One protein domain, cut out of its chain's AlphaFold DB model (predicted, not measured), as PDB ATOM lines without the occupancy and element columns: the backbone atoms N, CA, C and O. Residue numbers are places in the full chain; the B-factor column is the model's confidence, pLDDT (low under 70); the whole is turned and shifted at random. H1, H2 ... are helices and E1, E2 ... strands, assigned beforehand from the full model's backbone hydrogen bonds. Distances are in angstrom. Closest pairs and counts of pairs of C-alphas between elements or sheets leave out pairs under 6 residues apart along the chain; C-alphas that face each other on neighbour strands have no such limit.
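This is residues 3 to 70 and 133 to 159 of the 169 residues of an uncharacterized protein of Massilia dura (UniProt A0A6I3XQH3). A ribbon of two antiparallel strands, E1 and E2, has H1 near it and H4 near H1; long loops with short H2 and H3 make the other end. The 95 printed residues hold, in order, H1 H2 H3 E1 E2 H4, a mixed class with under half in named elements. The whole is compact, radius of gyration of the C-alphas 12.7 A, spanning 37 by 30 by 25 A.

Find C-alpha 3 at (232.258, 217.415, 204.795); H1 runs 14.3 A to residue 12. Then come H2, residues 37 to 40, 5.7 A; H3, 53 to 56, 4.9 A; E1, 64 to 70, 17.8 A; and E2, 133 to 140, 16.0 A, which bends by 99 degrees at residue 136. H4, 148 to 158, 15.2 A, ends at (233.315, 211.515, 211.140).

Look at N 65 of E1 and O 139 of E2, within hydrogen-bond range at 2.8 A. H1 and H4, closest C-alphas Met 6 and Arg 157, 7.4 A, are close but not clearly touching. Every O i to N i+4 pair is within range in H1 and H4; H2 and H3 are too short.

Residues 71 to 132 are not printed; C-alphas 70 and 133 are 7.4 A apart. Links H1 to H2 and H2 to H3 are long. Residues 26 to 27 have pLDDT under 70.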
ATOM      1  N   ALA A   3     232.474 217.875 206.167       93.12
ATOM      2  CA  ALA A   3     232.258 217.415 204.795       93.12
ATOM      3  C   ALA A   3     233.507 217.561 203.905       93.12
ATOM      4  O   ALA A   3     233.975 216.588 203.324       93.12
ATOM      5  N   ALA A   4     234.093 218.761 203.861       94.19
ATOM      6  CA  ALA A   4     235.292 219.034 203.069       94.19
ATOM      7  C   ALA A   4     236.508 218.219 203.541       94.19
ATOM      8  O   ALA A   4     237.290 217.758 202.719       94.19
ATOM      9  N   ALA A   5     236.650 218.000 204.853       95.62
ATOM     10  CA  ALA A   5     237.729 217.175 205.394       95.62
ATOM     11  C   ALA A   5     237.587 215.695 204.992       95.62
ATOM     12  O   ALA A   5     238.582 215.048 204.673       95.62
ATOM     13  N   MET A   6     236.357 215.170 204.966       96.75
ATOM     14  CA  MET A   6     236.079 213.813 204.488       96.75
ATOM     15  C   MET A   6     236.352 213.673 202.989       96.75
ATOM     16  O   MET A   6     237.009 212.718 202.589       96.75
ATOM     17  N   VAL A   7     235.918 214.642 202.173       96.81
ATOM     18  CA  VAL A   7     236.215 214.679 200.728       96.81
ATOM     19  C   VAL A   7     237.723 214.692 200.485       96.81
ATOM     20  O   VAL A   7     238.221 213.842 199.757       96.81
ATOM     21  N   ALA A   8     238.457 215.591 201.148       97.31
ATOM     22  CA  ALA A   8     239.908 215.688 201.004       97.31
ATOM     23  C   ALA A   8     240.609 214.372 201.373       97.31
ATOM     24  O   ALA A   8     241.519 213.939 200.678       97.31
ATOM     25  N   TRP A   9     240.155 213.695 202.430       97.81
ATOM     26  CA  TRP A   9     240.693 212.391 202.814       97.81
ATOM     27  C   TRP A   9     240.405 211.289 201.784       97.81
ATOM     28  O   TRP A   9     241.283 210.478 201.491       97.81
ATOM     29  N   LEU A  10     239.193 211.240 201.226       98.12
ATOM     30  CA  LEU A  10     238.851 210.269 200.183       98.12
ATOM     31  C   LEU A  10     239.654 210.515 198.900       98.12
ATOM     32  O   LEU A  10     240.083 209.553 198.263       98.12
ATOM     33  N   ALA A  11     239.871 211.783 198.547       98.00
ATOM     34  CA  ALA A  11     240.671 212.189 197.400       98.00
ATOM     35  C   ALA A  11     242.165 211.871 197.593       98.00
ATOM     36  O   ALA A  11     242.785 211.292 196.705       98.00
ATOM     37  N   ASP A  12     242.722 212.146 198.777       98.19
ATOM     38  CA  ASP A  12     244.101 211.791 199.154       98.19
ATOM     39  C   ASP A  12     244.343 210.276 199.066       98.19
ATOM     40  O   ASP A  12     245.352 209.808 198.540       98.19
ATOM     41  N   ARG A  13     243.347 209.481 199.477       97.81
ATOM     42  CA  ARG A  13     243.353 208.021 199.313       97.81
ATOM     43  C   ARG A  13     243.007 207.539 197.905       97.81
ATOM     44  O   ARG A  13     242.930 206.328 197.707       97.81
ATOM     45  N   ARG A  14     242.754 208.449 196.959       97.88
ATOM     46  CA  ARG A  14     242.361 208.155 195.572       97.88
ATOM     47  C   ARG A  14     241.116 207.264 195.461       97.88
ATOM     48  O   ARG A  14     240.937 206.559 194.467       97.88
ATOM     49  N   ILE A  15     240.246 207.301 196.475       97.75
ATOM     50  CA  ILE A  15     238.941 206.624 196.474       97.75
ATOM     51  C   ILE A  15     237.959 207.387 195.589       97.75
ATOM     52  O   ILE A  15     237.185 206.771 194.864       97.75
ATOM     53  N   ILE A  16     238.026 208.716 195.611       96.88
ATOM     54  CA  ILE A  16     237.334 209.622 194.685       96.88
ATOM     55  C   ILE A  16     238.373 210.469 193.942       96.88
ATOM     56  O   ILE A  16     239.521 210.566 194.382       96.88
ATOM     57  N   GLU A  17     237.988 211.095 192.836       95.25
ATOM     58  CA  GLU A  17     238.815 212.119 192.194       95.25
ATOM     59  C   GLU A  17     238.719 213.468 192.935       95.25
ATOM     60  O   GLU A  17     237.641 213.855 193.392       95.25
ATOM     61  N   ASP A  18     239.820 214.231 192.985       95.00
ATOM     62  CA  ASP A  18     239.848 215.614 193.505       95.00
ATOM     63  C   ASP A  18     239.330 216.625 192.467       95.00
ATOM     64  O   ASP A  18     239.990 217.586 192.072       95.00
ATOM     65  N   ARG A  19     238.144 216.346 191.930       92.44
ATOM     66  CA  ARG A  19     237.408 217.261 191.061       92.44
ATOM     67  C   ARG A  19     235.922 217.004 191.182       92.44
ATOM     68  O   ARG A  19     235.483 215.874 191.379       92.44
ATOM     69  N   GLN A  20     235.150 218.060 190.981       90.31
ATOM     70  CA  GLN A  20     233.706 217.940 190.887       90.31
ATOM     71  C   GLN A  20     233.267 217.608 189.456       90.31
ATOM     72  O   GLN A  20     233.912 217.979 188.471       90.31
ATOM     73  N   CYS A  21     232.147 216.908 189.346       85.38
ATOM     74  CA  CYS A  21     231.406 216.654 188.126       85.38
ATOM     75  C   CYS A  21     229.900 216.829 188.386       85.38
ATOM     76  O   CYS A  21     229.436 216.740 189.521       85.38
ATOM     77  N   ASN A  22     229.136 217.024 187.309       80.56
ATOM     78  CA  ASN A  22     227.671 217.137 187.348       80.56
ATOM     79  C   ASN A  22     226.999 215.877 186.771       80.56
ATOM     80  O   ASN A  22     225.895 215.934 186.246       80.56
ATOM     81  N   GLY A  23     227.731 214.760 186.748       73.25
ATOM     82  CA  GLY A  23     227.320 213.533 186.063       73.25
ATOM     83  C   GLY A  23     226.519 212.559 186.922       73.25
ATOM     84  O   GLY A  23     225.937 211.613 186.400       73.25
ATOM     85  N   CYS A  24     226.525 212.763 188.235       74.94
ATOM     86  CA  CYS A  24     225.835 211.899 189.184       74.94
ATOM     87  C   CYS A  24     224.357 212.264 189.289       74.94
ATOM     88  O   CYS A  24     223.941 213.336 188.860       74.94
ATOM     89  N   PHE A  25     223.558 211.371 189.869       70.56
ATOM     90  CA  PHE A  25     222.135 211.627 190.063       70.56
ATOM     91  C   PHE A  25     221.898 212.891 190.921       70.56
ATOM     92  O   PHE A  25     222.375 212.986 192.055       70.56
ATOM     93  N   GLY A  26     221.104 213.831 190.394       64.06
ATOM     94  CA  GLY A  26     220.630 215.039 191.086       64.06
ATOM     95  C   GLY A  26     221.357 216.338 190.709       64.06
ATOM     96  O   GLY A  26     222.206 216.357 189.826       64.06
ATOM     97  N   ASP A  27     221.013 217.422 191.410       66.25
ATOM     98  CA  ASP A  27     221.438 218.796 191.079       66.25
ATOM     99  C   ASP A  27     222.713 219.265 191.810       66.25
ATOM    100  O   ASP A  27     223.164 220.396 191.631       66.25
ATOM    101  N   ASN A  28     223.304 218.418 192.659       70.38
ATOM    102  CA  ASN A  28     224.451 218.780 193.497       70.38
ATOM    103  C   ASN A  28     225.795 218.362 192.872       70.38
ATOM    104  O   ASN A  28     225.863 217.326 192.205       70.38
ATOM    105  N   PRO A  29     226.892 219.098 193.147       82.69
ATOM    106  CA  PRO A  29     228.225 218.698 192.717       82.69
ATOM    107  C   PRO A  29     228.601 217.334 193.289       82.69
ATOM    108  O   PRO A  29     228.427 217.073 194.484       82.69
ATOM    109  N   CYS A  30     229.152 216.476 192.441       90.50
ATOM    110  CA  CYS A  30     229.552 215.128 192.817       90.50
ATOM    111  C   CYS A  30     231.014 214.869 192.468       90.50
ATOM    112  O   CYS A  30     231.621 215.613 191.707       90.50
ATOM    113  N   TYR A  31     231.586 213.814 193.033       94.25
ATOM    114  CA  TYR A  31     232.985 213.445 192.856       94.25
ATOM    115  C   TYR A  31     233.055 212.109 192.118       94.25
ATOM    116  O   TYR A  31     232.489 211.129 192.606       94.25
ATOM    117  N   PRO A  32     233.708 212.032 190.949       94.50
ATOM    118  CA  PRO A  32     233.911 210.767 190.253       94.50
ATOM    119  C   PRO A  32     234.632 209.733 191.135       94.50
ATOM    120  O   PRO A  32     235.381 210.120 192.040       94.50
ATOM    121  N   PRO A  33     234.451 208.426 190.875       95.44
ATOM    122  CA  PRO A  33     235.243 207.403 191.543       95.44
ATOM    123  C   PRO A  33     236.718 207.587 191.192       95.44
ATOM    124  O   PRO A  33     237.061 207.883 190.052       95.44
ATOM    125  N   GLY A  34     237.589 207.405 192.175       96.19
ATOM    126  CA  GLY A  34     239.030 207.453 191.993       96.19
ATOM    127  C   GLY A  34     239.594 206.085 191.597       96.19
ATOM    128  O   GLY A  34     238.919 205.060 191.728       96.19
ATOM    129  N   PRO A  35     240.848 206.041 191.119       96.06
ATOM    130  CA  PRO A  35     241.488 204.813 190.643       96.06
ATOM    131  C   PRO A  35     241.599 203.712 191.703       96.06
ATOM    132  O   PRO A  35     241.664 202.536 191.347       96.06
ATOM    133  N   ASP A  36     241.556 204.074 192.985       96.75
ATOM    134  CA  ASP A  36     241.755 203.147 194.093       96.75
ATOM    135  C   ASP A  36     240.431 202.845 194.832       96.75
ATOM    136  O   ASP A  36     240.451 202.247 195.907       96.75
ATOM    137  N   TYR A  37     239.266 203.206 194.264       95.25
ATOM    138  CA  TYR A  37     237.951 203.055 194.915       95.25
ATOM    139  C   TYR A  37     237.669 201.635 195.430       95.25
ATOM    140  O   TYR A  37     237.044 201.465 196.476       95.25
ATOM    141  N   LEU A  38     238.180 200.607 194.742       94.06
ATOM    142  CA  LEU A  38     238.021 199.206 195.139       94.06
ATOM    143  C   LEU A  38     238.656 198.888 196.500       94.06
ATOM    144  O   LEU A  38     238.212 197.949 197.152       94.06
ATOM    145  N   LEU A  39     239.629 199.678 196.972       94.38
ATOM    146  CA  LEU A  39     240.203 199.525 198.315       94.38
ATOM    147  C   LEU A  39     239.189 199.816 199.431       94.38
ATOM    148  O   LEU A  39     239.381 199.374 200.565       94.38
ATOM    149  N   ALA A  40     238.122 200.563 199.135       95.06
ATOM    150  CA  ALA A  40     237.022 200.800 200.065       95.06
ATOM    151  C   ALA A  40     235.992 199.657 200.067       95.06
ATOM    152  O   ALA A  40     235.174 199.570 200.981       95.06
ATOM    153  N   CYS A  41     236.021 198.786 199.060       93.19
ATOM    154  CA  CYS A  41     234.936 197.870 198.741       93.19
ATOM    155  C   CYS A  41     235.221 196.416 199.149       93.19
ATOM    156  O   CYS A  41     236.360 196.011 199.380       93.19
ATOM    157  N   THR A  42     234.156 195.623 199.212       88.00
ATOM    158  CA  THR A  42     234.135 194.161 199.321       88.00
ATOM    159  C   THR A  42     233.242 193.569 198.221       88.00
ATOM    160  O   THR A  42     232.561 194.302 197.502       88.00
ATOM    161  N   ASN A  43     233.238 192.239 198.080       70.94
ATOM    162  CA  ASN A  43     232.289 191.484 197.244       70.94
ATOM    163  C   ASN A  43     232.220 191.937 195.774       70.94
ATOM    164  O   ASN A  43     231.173 191.897 195.126       70.94
ATOM    165  N   VAL A  44     233.359 192.359 195.233       77.81
ATOM    166  CA  VAL A  44     233.477 192.835 193.858       77.81
ATOM    167  C   VAL A  44     233.443 191.631 192.916       77.81
ATOM    168  O   VAL A  44     234.458 190.979 192.686       77.81
ATOM    169  N   GLN A  45     232.261 191.304 192.393       72.81
ATOM    170  CA  GLN A  45     232.110 190.188 191.459       72.81
ATOM    171  C   GLN A  45     232.826 190.501 190.134       72.81
ATOM    172  O   GLN A  45     232.498 191.508 189.494       72.81
ATOM    173  N   PRO A  46     233.777 189.658 189.685       72.38
ATOM    174  CA  PRO A  46     234.447 189.855 188.406       72.38
ATOM    175  C   PRO A  46     233.445 189.942 187.249       72.38
ATOM    176  O   PRO A  46     232.481 189.182 187.195       72.38
ATOM    177  N   GLY A  47     233.674 190.865 186.317       70.00
ATOM    178  CA  GLY A  47     232.838 191.025 185.122       70.00
ATOM    179  C   GLY A  47     231.623 191.943 185.295       70.00
ATOM    180  O   GLY A  47     231.002 192.303 184.298       70.00
ATOM    181  N   TYR A  48     231.313 192.405 186.511       73.50
ATOM    182  CA  TYR A  48     230.379 193.521 186.693       73.50
ATOM    183  C   TYR A  48     231.051 194.858 186.361       73.50
ATOM    184  O   TYR A  48     232.234 195.054 186.637       73.50
ATOM    185  N   GLY A  49     230.302 195.817 185.806       77.19
ATOM    186  CA  GLY A  49     230.838 197.125 185.390       77.19
ATOM    187  C   GLY A  49     231.489 197.947 186.513       77.19
ATOM    188  O   GLY A  49     232.282 198.841 186.230       77.19
ATOM    189  N   ASN A  50     231.208 197.602 187.774       84.50
ATOM    190  CA  ASN A  50     231.796 198.192 188.975       84.50
ATOM    191  C   ASN A  50     232.947 197.372 189.584       84.50
ATOM    192  O   ASN A  50     233.330 197.624 190.727       84.50
ATOM    193  N   SER A  51     233.507 196.423 188.827       86.00
ATOM    194  CA  SER A  51     234.622 195.572 189.264       86.00
ATOM    195  C   SER A  51     236.007 196.016 188.815       86.00
ATOM    196  O   SER A  51     237.005 195.464 189.268       86.00
ATOM    197  N   ASN A  52     236.087 197.018 187.942       88.38
ATOM    198  CA  ASN A  52     237.351 197.609 187.532       88.38
ATOM    199  C   ASN A  52     237.177 199.103 187.259       88.38
ATOM    200  O   ASN A  52     236.147 199.550 186.755       88.38
ATOM    201  N   TYR A  53     238.223 199.868 187.555       90.75
ATOM    202  CA  TYR A  53     238.208 201.319 187.415       90.75
ATOM    203  C   TYR A  53     238.001 201.794 185.971       90.75
ATOM    204  O   TYR A  53     237.269 202.755 185.745       90.75
ATOM    205  N   ALA A  54     238.604 201.115 184.989       89.69
ATOM    206  CA  ALA A  54     238.563 201.540 183.591       89.69
ATOM    207  C   ALA A  54     237.135 201.566 183.024       89.69
ATOM    208  O   ALA A  54     236.790 202.495 182.301       89.69
ATOM    209  N   SER A  55     236.284 200.596 183.373       88.44
ATOM    210  CA  SER A  55     234.864 200.630 183.006       88.44
ATOM    211  C   SER A  55     234.025 201.477 183.958       88.44
ATOM    212  O   SER A  55     233.078 202.118 183.519       88.44
ATOM    213  N   PHE A  56     234.344 201.484 185.254       90.75
ATOM    214  CA  PHE A  56     233.514 202.159 186.252       90.75
ATOM    215  C   PHE A  56     233.575 203.688 186.134       90.75
ATOM    216  O   PHE A  56     232.552 204.351 186.288       90.75
ATOM    217  N   SER A  57     234.750 204.236 185.808       89.81
ATOM    218  CA  SER A  57     235.002 205.683 185.710       89.81
ATOM    219  C   SER A  57     234.419 206.356 184.463       89.81
ATOM    220  O   SER A  57     234.244 207.573 184.454       89.81
ATOM    221  N   THR A  58     234.081 205.599 183.412       87.31
ATOM    222  CA  THR A  58     233.492 206.163 182.180       87.31
ATOM    223  C   THR A  58     232.007 206.481 182.326       87.31
ATOM    224  O   THR A  58     231.456 207.253 181.540       87.31
ATOM    225  N   ILE A  59     231.350 205.908 183.335       87.50
ATOM    226  CA  ILE A  59     229.930 206.106 183.600       87.50
ATOM    227  C   ILE A  59     229.783 207.285 184.561       87.50
ATOM    228  O   ILE A  59     230.133 207.212 185.738       87.50
ATOM    229  N   CYS A  60     229.225 208.381 184.052       81.31
ATOM    230  CA  CYS A  60     229.102 209.635 184.790       81.31
ATOM    231  C   CYS A  60     228.262 209.520 186.078       81.31
ATOM    232  O   CYS A  60     228.507 210.262 187.031       81.31
ATOM    233  N   THR A  61     227.334 208.558 186.132       88.31
ATOM    234  CA  THR A  61     226.436 208.328 187.269       88.31
ATOM    235  C   THR A  61     227.070 207.568 188.435       88.31
ATOM    236  O   THR A  61     226.404 207.395 189.448       88.31
ATOM    237  N   ASN A  62     228.337 207.147 188.339       91.25
ATOM    238  CA  ASN A  62     229.017 206.324 189.350       91.25
ATOM    239  C   ASN A  62     229.780 207.113 190.428       91.25
ATOM    240  O   ASN A  62     230.642 206.562 191.110       91.25
ATOM    241  N   GLY A  63     229.548 208.414 190.566       92.50
ATOM    242  CA  GLY A  63     230.274 209.214 191.551       92.50
ATOM    243  C   GLY A  63     229.683 209.163 192.958       92.50
ATOM    244  O   GLY A  63     228.760 208.408 193.271       92.50
ATOM    245  N   MET A  64     230.262 209.999 193.809       94.19
ATOM    246  CA  MET A  64     229.857 210.237 195.183       94.19
ATOM    247  C   MET A  64     229.252 211.635 195.314       94.19
ATOM    248  O   MET A  64     229.867 212.619 194.898       94.19
ATOM    249  N   ARG A  65     228.094 211.743 195.963       93.12
ATOM    250  CA  ARG A  65     227.473 213.019 196.340       93.12
ATOM    251  C   ARG A  65     227.666 213.288 197.825       93.12
ATOM    252  O   ARG A  65     227.529 212.385 198.648       93.12
ATOM    253  N   VAL A  66     227.945 214.544 198.165       93.31
ATOM    254  CA  VAL A  66     227.920 215.018 199.554       93.31
ATOM    255  C   VAL A  66     226.611 215.753 199.787       93.31
ATOM    256  O   VAL A  66     226.313 216.721 199.092       93.31
ATOM    257  N   VAL A  67     225.857 215.315 200.786       92.06
ATOM    258  CA  VAL A  67     224.610 215.954 201.205       92.06
ATOM    259  C   VAL A  67     224.870 216.736 202.479       92.06
ATOM    260  O   VAL A  67     225.425 216.191 203.432       92.06
ATOM    261  N   VAL A  68     224.476 218.007 202.503       92.00
ATOM    262  CA  VAL A  68     224.566 218.878 203.681       92.00
ATOM    263  C   VAL A  68     223.205 219.519 203.909       92.00
ATOM    264  O   VAL A  68     222.665 220.149 203.007       92.00
ATOM    265  N   GLY A  69     222.684 219.392 205.127       92.25
ATOM    266  CA  GLY A  69     221.313 219.776 205.457       92.25
ATOM    267  C   GLY A  69     220.408 218.560 205.633       92.25
ATOM    268  O   GLY A  69     220.848 217.421 205.473       92.25
ATOM    269  N   ARG A  70     219.161 218.816 206.036       94.50
ATOM    270  CA  ARG A  70     218.165 217.775 206.303       94.50
ATOM    271  C   ARG A  70     217.847 217.018 205.027       94.50
ATOM    272  O   ARG A  70     217.375 217.616 204.070       94.50
ATOM    273  N   PHE A 133     217.648 209.116 207.896       95.25
ATOM    274  CA  PHE A 133     217.640 210.564 208.071       95.25
ATOM    275  C   PHE A 133     219.057 211.070 208.299       95.25
ATOM    276  O   PHE A 133     219.799 210.516 209.115       95.25
ATOM    277  N   ALA A 134     219.425 212.152 207.624       93.44
ATOM    278  CA  ALA A 134     220.740 212.750 207.766       93.44
ATOM    279  C   ALA A 134     220.679 214.279 207.778       93.44
ATOM    280  O   ALA A 134     219.772 214.895 207.225       93.44
ATOM    281  N   VAL A 135     221.685 214.884 208.413       93.69
ATOM    282  CA  VAL A 135     222.056 216.302 208.220       93.69
ATOM    283  C   VAL A 135     223.393 216.454 207.477       93.69
ATOM    284  O   VAL A 135     223.795 217.554 207.097       93.69
ATOM    285  N   LEU A 136     224.103 215.336 207.321       93.88
ATOM    286  CA  LEU A 136     225.323 215.163 206.548       93.88
ATOM    287  C   LEU A 136     225.354 213.709 206.071       93.88
ATOM    288  O   LEU A 136     225.298 212.807 206.908       93.88
ATOM    289  N   ALA A 137     225.477 213.483 204.767       94.25
ATOM    290  CA  ALA A 137     225.614 212.144 204.204       94.25
ATOM    291  C   ALA A 137     226.563 212.115 203.004       94.25
ATOM    292  O   ALA A 137     226.870 213.144 202.399       94.25
ATOM    293  N   PHE A 138     227.017 210.906 202.680       94.44
ATOM    294  CA  PHE A 138     227.859 210.606 201.530       94.44
ATOM    295  C   PHE A 138     227.192 209.466 200.770       94.44
ATOM    296  O   PHE A 138     227.164 208.332 201.247       94.44
ATOM    297  N   GLU A 139     226.605 209.780 199.623       93.56
ATOM    298  CA  GLU A 139     225.932 208.799 198.778       93.56
ATOM    299  C   GLU A 139     226.874 208.346 197.679       93.56
ATOM    300  O   GLU A 139     227.486 209.171 197.005       93.56
ATOM    301  N   PHE A 140     226.969 207.036 197.486       93.00
ATOM    302  CA  PHE A 140     227.845 206.415 196.503       93.00
ATOM    303  C   PHE A 140     226.991 205.614 195.521       93.00
ATOM    304  O   PHE A 140     226.352 204.631 195.899       93.00
ATOM    305  N   PHE A 141     226.948 206.038 194.260       90.50
ATOM    306  CA  PHE A 141     226.009 205.495 193.276       90.50
ATOM    307  C   PHE A 141     226.608 204.329 192.487       90.50
ATOM    308  O   PHE A 141     227.622 204.485 191.817       90.50
ATOM    309  N   ASN A 142     225.959 203.161 192.518       89.12
ATOM    310  CA  ASN A 142     226.398 201.928 191.835       89.12
ATOM    311  C   ASN A 142     227.715 201.321 192.357       89.12
ATOM    312  O   ASN A 142     228.283 200.415 191.731       89.12
ATOM    313  N   TRP A 143     228.202 201.787 193.508       91.25
ATOM    314  CA  TRP A 143     229.401 201.237 194.130       91.25
ATOM    315  C   TRP A 143     229.126 199.826 194.664       91.25
ATOM    316  O   TRP A 143     227.998 199.520 195.061       91.25
ATOM    317  N   PRO A 144     230.140 198.945 194.673       90.69
ATOM    318  CA  PRO A 144     230.072 197.716 195.449       90.69
ATOM    319  C   PRO A 144     229.864 198.008 196.945       90.69
ATOM    320  O   PRO A 144     230.006 199.139 197.409       90.69
ATOM    321  N   GLU A 145     229.546 196.967 197.711       90.56
ATOM    322  CA  GLU A 145     229.447 197.070 199.167       90.56
ATOM    323  C   GLU A 145     230.789 197.505 199.771       90.56
ATOM    324  O   GLU A 145     231.847 197.102 199.289       90.56
ATOM    325  N   PHE A 146     230.765 198.320 200.827       93.25
ATOM    326  CA  PHE A 146     231.991 198.757 201.491       93.25
ATOM    327  C   PHE A 146     232.520 197.703 202.463       93.25
ATOM    328  O   PHE A 146     231.756 197.026 203.151       93.25
ATOM    329  N   ASN A 147     233.844 197.574 202.551       93.69
ATOM    330  CA  ASN A 147     234.465 196.701 203.540       93.69
ATOM    331  C   ASN A 147     234.413 197.312 204.951       93.69
ATOM    332  O   ASN A 147     234.217 198.517 205.151       93.69
ATOM    333  N   ARG A 148     234.571 196.446 205.958       93.69
ATOM    334  CA  ARG A 148     234.441 196.829 207.369       93.69
ATOM    335  C   ARG A 148     235.556 197.774 207.807       93.69
ATOM    336  O   ARG A 148     235.285 198.675 208.598       93.69
ATOM    337  N   GLU A 149     236.778 197.600 207.302       95.56
ATOM    338  CA  GLU A 149     237.907 198.470 207.638       95.56
ATOM    339  C   GLU A 149     237.667 199.907 207.167       95.56
ATOM    340  O   GLU A 149     237.888 200.857 207.921       95.56
ATOM    341  N   PHE A 150     237.169 200.073 205.940       95.94
ATOM    342  CA  PHE A 150     236.820 201.372 205.385       95.94
ATOM    343  C   PHE A 150     235.711 202.035 206.194       95.94
ATOM    344  O   PHE A 150     235.884 203.178 206.610       95.94
ATOM    345  N   LEU A 151     234.614 201.324 206.481       95.12
ATOM    346  CA  LEU A 151     233.501 201.865 207.268       95.12
ATOM    347  C   LEU A 151     233.923 202.260 208.692       95.12
ATOM    348  O   LEU A 151     233.490 203.298 209.195       95.12
ATOM    349  N   ALA A 152     234.798 201.478 209.333       95.12
ATOM    350  CA  ALA A 152     235.329 201.797 210.656       95.12
ATOM    351  C   ALA A 152     236.192 203.071 210.635       95.12
ATOM    352  O   ALA A 152     236.014 203.957 211.473       95.12
ATOM    353  N   GLU A 153     237.089 203.201 209.655       96.44
ATOM    354  CA  GLU A 153     237.918 204.397 209.482       96.44
ATOM    355  C   GLU A 153     237.074 205.628 209.116       96.44
ATOM    356  O   GLU A 153     237.304 206.720 209.641       96.44
ATOM    357  N   PHE A 154     236.060 205.448 208.266       95.69
ATOM    358  CA  PHE A 154     235.107 206.486 207.885       95.69
ATOM    359  C   PHE A 154     234.355 207.013 209.113       95.69
ATOM    360  O   PHE A 154     234.341 208.219 209.366       95.69
ATOM    361  N   SER A 155     233.803 206.111 209.930       94.44
ATOM    362  CA  SER A 155     233.107 206.456 211.175       94.44
ATOM    363  C   SER A 155     234.032 207.162 212.173       94.44
ATOM    364  O   SER A 155     233.661 208.198 212.733       94.44
ATOM    365  N   ARG A 156     235.268 206.673 212.343       95.12
ATOM    366  CA  ARG A 156     236.272 207.291 213.223       95.12
ATOM    367  C   ARG A 156     236.581 208.732 212.819       95.12
ATOM    368  O   ARG A 156     236.712 209.591 213.688       95.12
ATOM    369  N   ARG A 157     236.680 209.007 211.516       95.44
ATOM    370  CA  ARG A 157     236.947 210.352 210.979       95.44
ATOM    371  C   ARG A 157     235.748 211.281 211.056       95.44
ATOM    372  O   ARG A 157     235.931 212.469 211.308       95.44
ATOM    373  N   LEU A 158     234.535 210.751 210.889       92.62
ATOM    374  CA  LEU A 158     233.315 211.515 211.140       92.62
ATOM    375  C   LEU A 158     233.203 211.956 212.606       92.62
ATOM    376  O   LEU A 158     232.620 213.006 212.880       92.62
ATOM    377  N   GLY A 159     233.735 211.161 213.543       90.56
ATOM    378  CA  GLY A 159     233.716 211.460 214.979       90.56
ATOM    379  C   GLY A 159     232.304 211.507 215.575       90.56
ATOM    380  O   GLY A 159     232.087 212.120 216.618       90.56
TER     381      GLY A 159